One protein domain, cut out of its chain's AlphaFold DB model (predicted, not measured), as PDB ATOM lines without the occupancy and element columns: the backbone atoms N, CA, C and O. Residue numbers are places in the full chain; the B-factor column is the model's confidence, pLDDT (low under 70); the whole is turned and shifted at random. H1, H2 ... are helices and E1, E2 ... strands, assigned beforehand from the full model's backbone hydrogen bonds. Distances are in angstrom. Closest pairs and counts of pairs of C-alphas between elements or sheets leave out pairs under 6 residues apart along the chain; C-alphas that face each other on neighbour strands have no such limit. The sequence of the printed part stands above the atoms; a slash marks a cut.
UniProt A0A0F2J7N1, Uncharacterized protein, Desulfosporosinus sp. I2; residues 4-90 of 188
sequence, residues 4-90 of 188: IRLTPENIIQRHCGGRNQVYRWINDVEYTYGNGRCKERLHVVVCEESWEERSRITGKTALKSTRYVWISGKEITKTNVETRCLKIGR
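This is residues 4 to 90 of the 188 residues of an uncharacterized protein of Desulfosporosinus sp. I2 (UniProt A0A0F2J7N1). A long, twisted sheet of four strands curls round one short helix, H1, which is on one face of it. Two hairpin ends stick out at opposite ends of the length: residues 33 to 38, of which 33 belongs to E2 and 38 to E3, and residues 55 to 60, between E3 and E4. The printed part has 87 residues, mostly strand, in the order E1, E2, E3, E4, H1; the sheet's order is E1 - E2 - E3 - E4, all antiparallel. The whole is loose, with a radius of gyration of the C-alphas of 16.3 A and spans of 57 by 28 by 25 A.

E1, residues 11 to 16, is 16.0 A long and begins at C-alpha 11 (17.135, -4.049, -65.002). E2, residues 19 to 33, 36.6 A, bends by 70 degrees at residue 30. E3, residues 38 to 54, 48.8 A, bends by 53 degrees at residue 41. E4 is residues 61 to 72, 35.4 A. H1, residues 81 to 90, 12.3 A, ends at C-alpha 90 (21.207, 6.264, -80.555).

The strands form a meander, each the antiparallel neighbour of the one before. Within hydrogen-bond range are N 14 and O 21, 2.9 A, in the hairpin E1 and E2; N 22 and O 48, 2.8 A, in E2 and E3; and N 49 and O 66, 2.8 A, in E3 and E4. The edge strands E1 and E4 are apart. H1 is on the sheet; its closest C-alphas to E4 are those of Gly 89 and Trp 70, 7.2 A. E1 and H1 are near each other. In H1, 5 of 6 O i to N i+4 pairs are within hydrogen-bond range.

The C-alphas farthest apart, of Arg 37 and Gly 59, are 56.8 A apart. The printed part has no cut and no long link. No printed residue is under 70 in pLDDT.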
ATOM      1  N   ILE A   4      21.036 -12.643 -70.645       82.25
ATOM      2  CA  ILE A   4      20.492 -11.570 -69.785       82.25
ATOM      3  C   ILE A   4      19.634 -12.108 -68.627       82.25
ATOM      4  O   ILE A   4      19.477 -11.434 -67.616       82.25
ATOM      5  N   ARG A   5      19.089 -13.329 -68.742       83.19
ATOM      6  CA  ARG A   5      18.330 -13.959 -67.648       83.19
ATOM      7  C   ARG A   5      19.212 -14.359 -66.463       83.19
ATOM      8  O   ARG A   5      18.665 -14.611 -65.399       83.19
ATOM      9  N   LEU A   6      20.532 -14.424 -66.649       85.75
ATOM     10  CA  LEU A   6      21.488 -14.773 -65.597       85.75
ATOM     11  C   LEU A   6      21.698 -13.637 -64.590       85.75
ATOM     12  O   LEU A   6      22.176 -13.893 -63.494       85.75
ATOM     13  N   THR A   7      21.322 -12.409 -64.950       87.69
ATOM     14  CA  THR A   7      21.453 -11.216 -64.102       87.69
ATOM     15  C   THR A   7      20.100 -10.499 -63.986       87.69
ATOM     16  O   THR A   7      19.927  -9.408 -64.545       87.69
ATOM     17  N   PRO A   8      19.081 -11.118 -63.353       88.88
ATOM     18  CA  PRO A   8      17.730 -10.552 -63.256       88.88
ATOM     19  C   PRO A   8      17.678  -9.200 -62.519       88.88
ATOM     20  O   PRO A   8      16.779  -8.396 -62.763       88.88
ATOM     21  N   GLU A   9      18.651  -8.924 -61.655       92.25
ATOM     22  CA  GLU A   9      18.833  -7.671 -60.916       92.25
ATOM     23  C   GLU A   9      19.290  -6.487 -61.789       92.25
ATOM     24  O   GLU A   9      19.110  -5.319 -61.409       92.25
ATOM     25  N   ASN A  10      19.850  -6.777 -62.968       95.25
ATOM     26  CA  ASN A  10      20.344  -5.795 -63.932       95.25
ATOM     27  C   ASN A  10      19.233  -5.346 -64.879       95.25
ATOM     28  O   ASN A  10      19.251  -5.585 -66.091       95.25
ATOM     29  N   ILE A  11      18.246  -4.672 -64.295       95.12
ATOM     30  CA  ILE A  11      17.135  -4.049 -65.002       95.12
ATOM     31  C   ILE A  11      16.934  -2.616 -64.517       95.12
ATOM     32  O   ILE A  11      17.090  -2.305 -63.334       95.12
ATOM     33  N   ILE A  12      16.575  -1.728 -65.440       95.50
ATOM     34  CA  ILE A  12      16.088  -0.396 -65.097       95.50
ATOM     35  C   ILE A  12      15.006   0.045 -66.075       95.50
ATOM     36  O   ILE A  12      15.090  -0.211 -67.276       95.50
ATOM     37  N   GLN A  13      13.982   0.706 -65.546       94.38
ATOM     38  CA  GLN A  13      12.909   1.290 -66.337       94.38
ATOM     39  C   GLN A  13      13.016   2.809 -66.306       94.38
ATOM     40  O   GLN A  13      13.348   3.411 -65.277       94.38
ATOM     41  N   ARG A  14      12.768   3.425 -67.457       92.12
ATOM     42  CA  ARG A  14      12.769   4.872 -67.646       92.12
ATOM     43  C   ARG A  14      11.610   5.269 -68.535       92.12
ATOM     44  O   ARG A  14      11.215   4.519 -69.422       92.12
ATOM     45  N   HIS A  15      11.099   6.465 -68.300       89.69
ATOM     46  CA  HIS A  15      10.180   7.118 -69.210       89.69
ATOM     47  C   HIS A  15      10.866   8.373 -69.745       89.69
ATOM     48  O   HIS A  15      11.155   9.294 -68.982       89.69
ATOM     49  N   CYS A  16      11.172   8.391 -71.041       81.00
ATOM     50  CA  CYS A  16      11.903   9.480 -71.683       81.00
ATOM     51  C   CYS A  16      11.281   9.798 -73.045       81.00
ATOM     52  O   CYS A  16      11.041   8.899 -73.850       81.00
ATOM     53  N   GLY A  17      10.998  11.080 -73.308       78.75
ATOM     54  CA  GLY A  17      10.470  11.535 -74.602       78.75
ATOM     55  C   GLY A  17       9.136  10.894 -75.009       78.75
ATOM     56  O   GLY A  17       8.931  10.624 -76.189       78.75
ATOM     57  N   GLY A  18       8.261  10.594 -74.040       86.06
ATOM     58  CA  GLY A  18       6.974   9.925 -74.281       86.06
ATOM     59  C   GLY A  18       7.086   8.426 -74.576       86.06
ATOM     60  O   GLY A  18       6.149   7.830 -75.103       86.06
ATOM     61  N   ARG A  19       8.241   7.815 -74.287       91.06
ATOM     62  CA  ARG A  19       8.489   6.384 -74.478       91.06
ATOM     63  C   ARG A  19       8.789   5.720 -73.148       91.06
ATOM     64  O   ARG A  19       9.604   6.218 -72.371       91.06
ATOM     65  N   ASN A  20       8.192   4.556 -72.931       94.19
ATOM     66  CA  ASN A  20       8.577   3.643 -71.864       94.19
ATOM     67  C   ASN A  20       9.762   2.811 -72.343       94.19
ATOM     68  O   ASN A  20       9.694   2.197 -73.404       94.19
ATOM     69  N   GLN A  21      10.845   2.797 -71.578       94.69
ATOM     70  CA  GLN A  21      12.098   2.140 -71.925       94.69
ATOM     71  C   GLN A  21      12.479   1.167 -70.817       94.69
ATOM     72  O   GLN A  21      12.603   1.548 -69.651       94.69
ATOM     73  N   VAL A  22      12.697  -0.092 -71.180       95.62
ATOM     74  CA  VAL A  22      13.173  -1.136 -70.273       95.62
ATOM     75  C   VAL A  22      14.559  -1.562 -70.714       95.62
ATOM     76  O   VAL A  22      14.735  -2.174 -71.768       95.62
ATOM     77  N   TYR A  23      15.547  -1.245 -69.888       95.38
ATOM     78  CA  TYR A  23      16.929  -1.635 -70.099       95.38
ATOM     79  C   TYR A  23      17.236  -2.885 -69.289       95.38
ATOM     80  O   TYR A  23      16.935  -2.942 -68.099       95.38
ATOM     81  N   ARG A  24      17.871  -3.865 -69.925       96.31
ATOM     82  CA  ARG A  24      18.445  -5.040 -69.264       96.31
ATOM     83  C   ARG A  24      19.850  -5.261 -69.777       96.31
ATOM     84  O   ARG A  24      20.072  -5.124 -70.979       96.31
ATOM     85  N   TRP A  25      20.787  -5.608 -68.910       96.56
ATOM     86  CA  TRP A  25      22.170  -5.806 -69.329       96.56
ATOM     87  C   TRP A  25      22.836  -6.959 -68.594       96.56
ATOM     88  O   TRP A  25      22.376  -7.394 -67.545       96.56
ATOM     89  N   ILE A  26      23.922  -7.439 -69.187       96.38
ATOM     90  CA  ILE A  26      24.845  -8.405 -68.608       96.38
ATOM     91  C   ILE A  26      26.271  -7.929 -68.877       96.38
ATOM     92  O   ILE A  26      26.574  -7.427 -69.963       96.38
ATOM     93  N   ASN A  27      27.127  -8.069 -67.871       95.94
ATOM     94  CA  ASN A  27      28.542  -7.737 -67.940       95.94
ATOM     95  C   ASN A  27      29.388  -9.012 -68.024       95.94
ATOM     96  O   ASN A  27      28.882 -10.107 -67.789       95.94
ATOM     97  N   ASP A  28      30.663  -8.845 -68.378       95.06
ATOM     98  CA  ASP A  28      31.679  -9.905 -68.342       95.06
ATOM     99  C   ASP A  28      31.350 -11.138 -69.195       95.06
ATOM    100  O   ASP A  28      31.702 -12.270 -68.864       95.06
ATOM    101  N   VAL A  29      30.706 -10.920 -70.343       93.94
ATOM    102  CA  VAL A  29      30.488 -11.974 -71.334       93.94
ATOM    103  C   VAL A  29      31.814 -12.244 -72.043       93.94
ATOM    104  O   VAL A  29      32.278 -11.414 -72.825       93.94
ATOM    105  N   GLU A  30      32.427 -13.400 -71.781       93.94
ATOM    106  CA  GLU A  30      33.610 -13.841 -72.526       93.94
ATOM    107  C   GLU A  30      33.216 -14.162 -73.973       93.94
ATOM    108  O   GLU A  30      32.429 -15.072 -74.245       93.94
ATOM    109  N   TYR A  31      33.773 -13.405 -74.913       92.19
ATOM    110  CA  TYR A  31      33.620 -13.629 -76.340       92.19
ATOM    111  C   TYR A  31      34.946 -14.086 -76.929       92.19
ATOM    112  O   TYR A  31      35.964 -13.406 -76.815       92.19
ATOM    113  N   THR A  32      34.926 -15.248 -77.572       93.56
ATOM    114  CA  THR A  32      36.110 -15.841 -78.189       93.56
ATOM    115  C   THR A  32      35.979 -15.803 -79.709       93.56
ATOM    116  O   THR A  32      34.945 -16.186 -80.254       93.56
ATOM    117  N   TYR A  33      37.031 -15.365 -80.401       91.38
ATOM    118  CA  TYR A  33      37.085 -15.284 -81.863       91.38
ATOM    119  C   TYR A  33      38.463 -15.701 -82.403       91.38
ATOM    120  O   TYR A  33      39.380 -16.018 -81.643       91.38
ATOM    121  N   GLY A  34      38.600 -15.780 -83.731       90.75
ATOM    122  CA  GLY A  34      39.858 -16.185 -84.373       90.75
ATOM    123  C   GLY A  34      40.262 -17.627 -84.045       90.75
ATOM    124  O   GLY A  34      41.407 -17.880 -83.677       90.75
ATOM    125  N   ASN A  35      39.312 -18.567 -84.128       90.44
ATOM    126  CA  ASN A  35      39.501 -19.988 -83.799       90.44
ATOM    127  C   ASN A  35      40.021 -20.234 -82.373       90.44
ATOM    128  O   ASN A  35      40.880 -21.085 -82.160       90.44
ATOM    129  N   GLY A  36      39.534 -19.472 -81.391       87.00
ATOM    130  CA  GLY A  36      39.911 -19.681 -79.989       87.00
ATOM    131  C   GLY A  36      41.089 -18.839 -79.503       87.00
ATOM    132  O   GLY A  36      41.386 -18.855 -78.313       87.00
ATOM    133  N   ARG A  37      41.771 -18.116 -80.400       89.50
ATOM    134  CA  ARG A  37      43.028 -17.421 -80.078       89.50
ATOM    135  C   ARG A  37      42.824 -16.083 -79.387       89.50
ATOM    136  O   ARG A  37      43.666 -15.684 -78.590       89.50
ATOM    137  N   CYS A  38      41.729 -15.396 -79.694       92.25
ATOM    138  CA  CYS A  38      41.449 -14.076 -79.153       92.25
ATOM    139  C   CYS A  38      40.239 -14.141 -78.229       92.25
ATOM    140  O   CYS A  38      39.212 -14.722 -78.588       92.25
ATOM    141  N   LYS A  39      40.357 -13.513 -77.059       92.94
ATOM    142  CA  LYS A  39      39.292 -13.407 -76.065       92.94
ATOM    143  C   LYS A  39      39.068 -11.947 -75.717       92.94
ATOM    144  O   LYS A  39      40.033 -11.232 -75.476       92.94
ATOM    145  N   GLU A  40      37.807 -11.547 -75.653       93.06
ATOM    146  CA  GLU A  40      37.396 -10.204 -75.258       93.06
ATOM    147  C   GLU A  40      36.292 -10.289 -74.205       93.06
ATOM    148  O   GLU A  40      35.421 -11.162 -74.276       93.06
ATOM    149  N   ARG A  41      36.306  -9.374 -73.231       94.94
ATOM    150  CA  ARG A  41      35.200  -9.222 -72.280       94.94
ATOM    151  C   ARG A  41      34.229  -8.186 -72.807       94.94
ATOM    152  O   ARG A  41      34.572  -7.019 -72.972       94.94
ATOM    153  N   LEU A  42      33.007  -8.627 -73.068       95.56
ATOM    154  CA  LEU A  42      31.961  -7.788 -73.622       95.56
ATOM    155  C   LEU A  42      30.838  -7.575 -72.615       95.56
ATOM    156  O   LEU A  42      30.480  -8.446 -71.825       95.56
ATOM    157  N   HIS A  43      30.230  -6.401 -72.709       95.75
ATOM    158  CA  HIS A  43      29.053  -6.025 -71.946       95.75
ATOM    159  C   HIS A  43      27.903  -5.810 -72.920       95.75
ATOM    160  O   HIS A  43      28.049  -5.107 -73.922       95.75
ATOM    161  N   VAL A  44      26.756  -6.424 -72.652       95.31
ATOM    162  CA  VAL A  44      25.611  -6.408 -73.566       95.31
ATOM    163  C   VAL A  44      24.437  -5.746 -72.879       95.31
ATOM    164  O   VAL A  44      24.069  -6.125 -71.772       95.31
ATOM    165  N   VAL A  45      23.803  -4.796 -73.561       95.62
ATOM    166  CA  VAL A  45      22.580  -4.138 -73.099       95.62
ATOM    167  C   VAL A  45      21.482  -4.264 -74.149       95.62
ATOM    168  O   VAL A  45      21.707  -4.090 -75.345       95.62
ATOM    169  N   VAL A  46      20.272  -4.558 -73.686       95.25
ATOM    170  CA  VAL A  46      19.038  -4.547 -74.465       95.25
ATOM    171  C   VAL A  46      18.159  -3.420 -73.947       95.25
ATOM    172  O   VAL A  46      17.923  -3.333 -72.745       95.25
ATOM    173  N   CYS A  47      17.649  -2.591 -74.852       94.19
ATOM    174  CA  CYS A  47      16.617  -1.604 -74.563       94.19
ATOM    175  C   CYS A  47      15.361  -1.957 -75.351       94.19
ATOM    176  O   CYS A  47      15.382  -2.010 -76.581       94.19
ATOM    177  N   GLU A  48      14.277  -2.216 -74.636       94.94
ATOM    178  CA  GLU A  48      12.948  -2.390 -75.209       94.94
ATOM    179  C   GLU A  48      12.161  -1.112 -74.976       94.94
ATOM    180  O   GLU A  48      11.997  -0.682 -73.836       94.94
ATOM    181  N   GLU A  49      11.699  -0.497 -76.055       94.88
ATOM    182  CA  GLU A  49      10.884   0.706 -76.004       94.88
ATOM    183  C   GLU A  49       9.454   0.408 -76.403       94.88
ATOM    184  O   GLU A  49       9.226  -0.350 -77.346       94.88
ATOM    185  N   SER A  50       8.509   1.077 -75.754       95.38
ATOM    186  CA  SER A  50       7.116   1.132 -76.172       95.38
ATOM    187  C   SER A  50       6.564   2.550 -76.071       95.38
ATOM    188  O   SER A  50       6.939   3.324 -75.188       95.38
ATOM    189  N   TRP A  51       5.699   2.912 -77.015       95.12
ATOM    190  CA  TRP A  51       5.033   4.211 -77.050       95.12
ATOM    191  C   TRP A  51       3.708   4.121 -77.795       95.12
ATOM    192  O   TRP A  51       3.497   3.235 -78.623       95.12
ATOM    193  N   GLU A  52       2.820   5.060 -77.508       92.44
ATOM    194  CA  GLU A  52       1.580   5.222 -78.252       92.44
ATOM    195  C   GLU A  52       1.794   6.173 -79.425       92.44
ATOM    196  O   GLU A  52       2.359   7.258 -79.283       92.44
ATOM    197  N   GLU A  53       1.345   5.764 -80.604       90.75
ATOM    198  CA  GLU A  53       1.412   6.579 -81.808       90.75
ATOM    199  C   GLU A  53       0.018   6.710 -82.416       90.75
ATOM    200  O   GLU A  53      -0.649   5.718 -82.724       90.75
ATOM    201  N   ARG A  54      -0.431   7.955 -82.599       87.12
ATOM    202  CA  ARG A  54      -1.695   8.246 -83.275       87.12
ATOM    203  C   ARG A  54      -1.465   8.304 -84.778       87.12
ATOM    204  O   ARG A  54      -0.736   9.162 -85.275       87.12
ATOM    205  N   SER A  55      -2.123   7.412 -85.510       79.94
ATOM    206  CA  SER A  55      -2.098   7.423 -86.971       79.94
ATOM    207  C   SER A  55      -2.708   8.719 -87.500       79.94
ATOM    208  O   SER A  55      -3.868   9.025 -87.218       79.94
ATOM    209  N   ARG A  56      -1.946   9.459 -88.314       79.38
ATOM    210  CA  ARG A  56      -2.431  10.683 -88.975       79.38
ATOM    211  C   ARG A  56      -3.529  10.406 -90.003       79.38
ATOM    212  O   ARG A  56      -4.321  11.293 -90.280       79.38
ATOM    213  N   ILE A  57      -3.574   9.189 -90.547       80.06
ATOM    214  CA  ILE A  57      -4.523   8.795 -91.598       80.06
ATOM    215  C   ILE A  57      -5.825   8.275 -90.983       80.06
ATOM    216  O   ILE A  57      -6.908   8.632 -91.423       80.06
ATOM    217  N   THR A  58      -5.729   7.427 -89.956       81.69
ATOM    218  CA  THR A  58      -6.895   6.719 -89.397       81.69
ATOM    219  C   THR A  58      -7.383   7.294 -88.071       81.69
ATOM    220  O   THR A  58      -8.404   6.848 -87.556       81.69
ATOM    221  N   GLY A  59      -6.650   8.238 -87.470       82.31
ATOM    222  CA  GLY A  59      -6.990   8.873 -86.193       82.31
ATOM    223  C   GLY A  59      -6.887   7.967 -84.961       82.31
ATOM    224  O   GLY A  59      -7.005   8.472 -83.844       82.31
ATOM    225  N   LYS A  60      -6.642   6.663 -85.150       86.31
ATOM    226  CA  LYS A  60      -6.529   5.647 -84.096       86.31
ATOM    227  C   LYS A  60      -5.150   5.674 -83.438       86.31
ATOM    228  O   LYS A  60      -4.135   5.829 -84.122       86.31
ATOM    229  N   THR A  61      -5.130   5.466 -82.126       87.12
ATOM    230  CA  THR A  61      -3.907   5.252 -81.348       87.12
ATOM    231  C   THR A  61      -3.512   3.782 -81.418       87.12
ATOM    232  O   THR A  61      -4.343   2.905 -81.186       87.12
ATOM    233  N   ALA A  62      -2.255   3.507 -81.759       89.62
ATOM    234  CA  ALA A  62      -1.687   2.167 -81.763       89.62
ATOM    235  C   ALA A  62      -0.449   2.118 -80.865       89.62
ATOM    236  O   ALA A  62       0.384   3.026 -80.896       89.62
ATOM    237  N   LEU A  63      -0.308   1.034 -80.100       91.31
ATOM    238  CA  LEU A  63       0.907   0.768 -79.341       91.31
ATOM    239  C   LEU A  63       2.009   0.305 -80.301       91.31
ATOM    240  O   LEU A  63       1.844  -0.660 -81.051       91.31
ATOM    241  N   LYS A  64       3.139   1.001 -80.275       94.00
ATOM    242  CA  LYS A  64       4.356   0.668 -81.009       94.00
ATOM    243  C   LYS A  64       5.428   0.214 -80.038       94.00
ATOM    244  O   LYS A  64       5.439   0.607 -78.872       94.00
ATOM    245  N   SER A  65       6.346  -0.604 -80.533       94.12
ATOM    246  CA  SER A  65       7.526  -0.995 -79.782       94.12
ATOM    247  C   SER A  65       8.740  -1.150 -80.683       94.12
ATOM    248  O   SER A  65       8.639  -1.300 -81.902       94.12
ATOM    249  N   THR A  66       9.925  -1.071 -80.093       94.19
ATOM    250  CA  THR A  66      11.187  -1.359 -80.777       94.19
ATOM    251  C   THR A  66      12.183  -1.928 -79.786       94.19
ATOM    252  O   THR A  66      12.175  -1.589 -78.606       94.19
ATOM    253  N   ARG A  67      13.067  -2.793 -80.280       93.62
ATOM    254  CA  ARG A  67      14.125  -3.408 -79.492       93.62
ATOM    255  C   ARG A  67      15.491  -3.028 -80.046       93.62
ATOM    256  O   ARG A  67      15.765  -3.237 -81.223       93.62
ATOM    257  N   TYR A  68      16.353  -2.544 -79.166       93.31
ATOM    258  CA  TYR A  68      17.747  -2.234 -79.446       93.31
ATOM    259  C   TYR A  68      18.656  -3.152 -78.643       93.31
ATOM    260  O   TYR A  68      18.342  -3.509 -77.507       93.31
ATOM    261  N   VAL A  69      19.784  -3.528 -79.239       93.75
ATOM    262  CA  VAL A  69      20.821  -4.330 -78.591       93.75
ATOM    263  C   VAL A  69      22.163  -3.692 -78.897       93.75
ATOM    264  O   VAL A  69      22.483  -3.480 -80.065       93.75
ATOM    265  N   TRP A  70      22.939  -3.393 -77.861       94.69
ATOM    266  CA  TRP A  70      24.282  -2.843 -78.000       94.69
ATOM    267  C   TRP A  70      25.302  -3.709 -77.271       94.69
ATOM    268  O   TRP A  70      25.008  -4.304 -76.232       94.69
ATOM    269  N   ILE A  71      26.508  -3.732 -77.832       94.19
ATOM    270  CA  ILE A  71      27.702  -4.332 -77.246       94.19
ATOM    271  C   ILE A  71      28.637  -3.189 -76.856       94.19
ATOM    272  O   ILE A  71      28.794  -2.222 -77.604       94.19
ATOM    273  N   SER A  72      29.236  -3.290 -75.678       94.00
ATOM    274  CA  SER A  72      30.151  -2.304 -75.119       94.00
ATOM    275  C   SER A  72      31.407  -3.007 -74.618       94.00
ATOM    276  O   SER A  72      31.310  -4.020 -73.934       94.00
ATOM    277  N   GLY A  73      32.578  -2.437 -74.910       93.75
ATOM    278  CA  GLY A  73      33.850  -2.824 -74.281       93.75
ATOM    279  C   GLY A  73      34.064  -2.186 -72.901       93.75
ATOM    280  O   GLY A  73      35.127  -2.306 -72.312       93.75
ATOM    281  N   LYS A  74      33.074  -1.440 -72.393       94.31
ATOM    282  CA  LYS A  74      33.056  -0.900 -71.028       94.31
ATOM    283  C   LYS A  74      31.822  -1.379 -70.284       94.31
ATOM    284  O   LYS A  74      30.748  -1.476 -70.884       94.31
ATOM    285  N   GLU A  75      31.974  -1.558 -68.982       95.81
ATOM    286  CA  GLU A  75      30.921  -2.052 -68.106       95.81
ATOM    287  C   GLU A  75      29.652  -1.187 -68.130       95.81
ATOM    288  O   GLU A  75      29.704   0.055 -68.148       95.81
ATOM    289  N   ILE A  76      28.498  -1.860 -68.128       97.00
ATOM    290  CA  ILE A  76      27.184  -1.232 -68.022       97.00
ATOM    291  C   ILE A  76      26.714  -1.281 -66.570       97.00
ATOM    292  O   ILE A  76      26.707  -2.328 -65.932       97.00
ATOM    293  N   THR A  77      26.291  -0.133 -66.055       96.25
ATOM    294  CA  THR A  77      25.805   0.026 -64.684       96.25
ATOM    295  C   THR A  77      24.457   0.737 -64.687       96.25
ATOM    296  O   THR A  77      24.106   1.436 -65.643       96.25
ATOM    297  N   LYS A  78      23.720   0.649 -63.572       94.81
ATOM    298  CA  LYS A  78      22.456   1.386 -63.379       94.81
ATOM    299  C   LYS A  78      22.598   2.892 -63.621       94.81
ATOM    300  O   LYS A  78      21.662   3.518 -64.105       94.81
ATOM    301  N   THR A  79      23.759   3.466 -63.302       94.62
ATOM    302  CA  THR A  79      24.015   4.907 -63.433       94.62
ATOM    303  C   THR A  79      24.402   5.324 -64.851       94.62
ATOM    304  O   THR A  79      24.157   6.466 -65.229       94.62
ATOM    305  N   ASN A  80      24.983   4.426 -65.655       95.06
ATOM    306  CA  ASN A  80      25.510   4.779 -66.975       95.06
ATOM    307  C   ASN A  80      24.666   4.267 -68.155       95.06
ATOM    308  O   ASN A  80      24.804   4.798 -69.260       95.06
ATOM    309  N   VAL A  81      23.799   3.270 -67.937       94.81
ATOM    310  CA  VAL A  81      23.116   2.527 -69.009       94.81
ATOM    311  C   VAL A  81      22.292   3.433 -69.920       94.81
ATOM    312  O   VAL A  81      22.415   3.358 -71.142       94.81
ATOM    313  N   GLU A  82      21.522   4.350 -69.338       91.38
ATOM    314  CA  GLU A  82      20.692   5.306 -70.070       91.38
ATOM    315  C   GLU A  82      21.552   6.250 -70.914       91.38
ATOM    316  O   GLU A  82      21.376   6.348 -72.129       91.38
ATOM    317  N   THR A  83      22.551   6.883 -70.292       91.56
ATOM    318  CA  THR A  83      23.448   7.822 -70.975       91.56
ATOM    319  C   THR A  83      24.192   7.145 -72.124       91.56
ATOM    320  O   THR A  83      24.268   7.707 -73.215       91.56
ATOM    321  N   ARG A  84      24.699   5.924 -71.928       92.69
ATOM    322  CA  ARG A  84      25.390   5.173 -72.984       92.69
ATOM    323  C   ARG A  84      24.445   4.802 -74.126       92.69
ATOM    324  O   ARG A  84      24.786   5.010 -75.288       92.69
ATOM    325  N   CYS A  85      23.248   4.308 -73.829       91.69
ATOM    326  CA  CYS A  85      22.296   3.930 -74.874       91.69
ATOM    327  C   CYS A  85      21.784   5.149 -75.656       91.69
ATOM    328  O   CYS A  85      21.714   5.108 -76.883       91.69
ATOM    329  N   LEU A  86      21.455   6.250 -74.973       87.38
ATOM    330  CA  LEU A  86      20.872   7.442 -75.595       87.38
ATOM    331  C   LEU A  86      21.924   8.348 -76.242       87.38
ATOM    332  O   LEU A  86      21.809   8.675 -77.423       87.38
ATOM    333  N   LYS A  87      22.966   8.744 -75.502       85.88
ATOM    334  CA  LYS A  87      23.947   9.736 -75.977       85.88
ATOM    335  C   LYS A  87      25.035   9.148 -76.870       85.88
ATOM    336  O   LYS A  87      25.706   9.905 -77.557       85.88
ATOM    337  N   ILE A  88      25.215   7.828 -76.871       87.50
ATOM    338  CA  ILE A  88      26.214   7.159 -77.716       87.50
ATOM    339  C   ILE A  88      25.501   6.260 -78.727       87.50
ATOM    340  O   ILE A  88      25.555   6.519 -79.927       87.50
ATOM    341  N   GLY A  89      24.772   5.249 -78.242       88.69
ATOM    342  CA  GLY A  89      24.129   4.238 -79.085       88.69
ATOM    343  C   GLY A  89      23.165   4.833 -80.113       88.69
ATOM    344  O   GLY A  89      23.337   4.643 -81.317       88.69
ATOM    345  N   ARG A  90      22.163   5.593 -79.658       86.19
ATOM    346  CA  ARG A  90      21.207   6.264 -80.555       86.19
ATOM    347  C   ARG A  90      21.809   7.428 -81.317       86.19
ATOM    348  O   ARG A  90      21.423   7.668 -82.459       86.19
TER     349      ARG A  90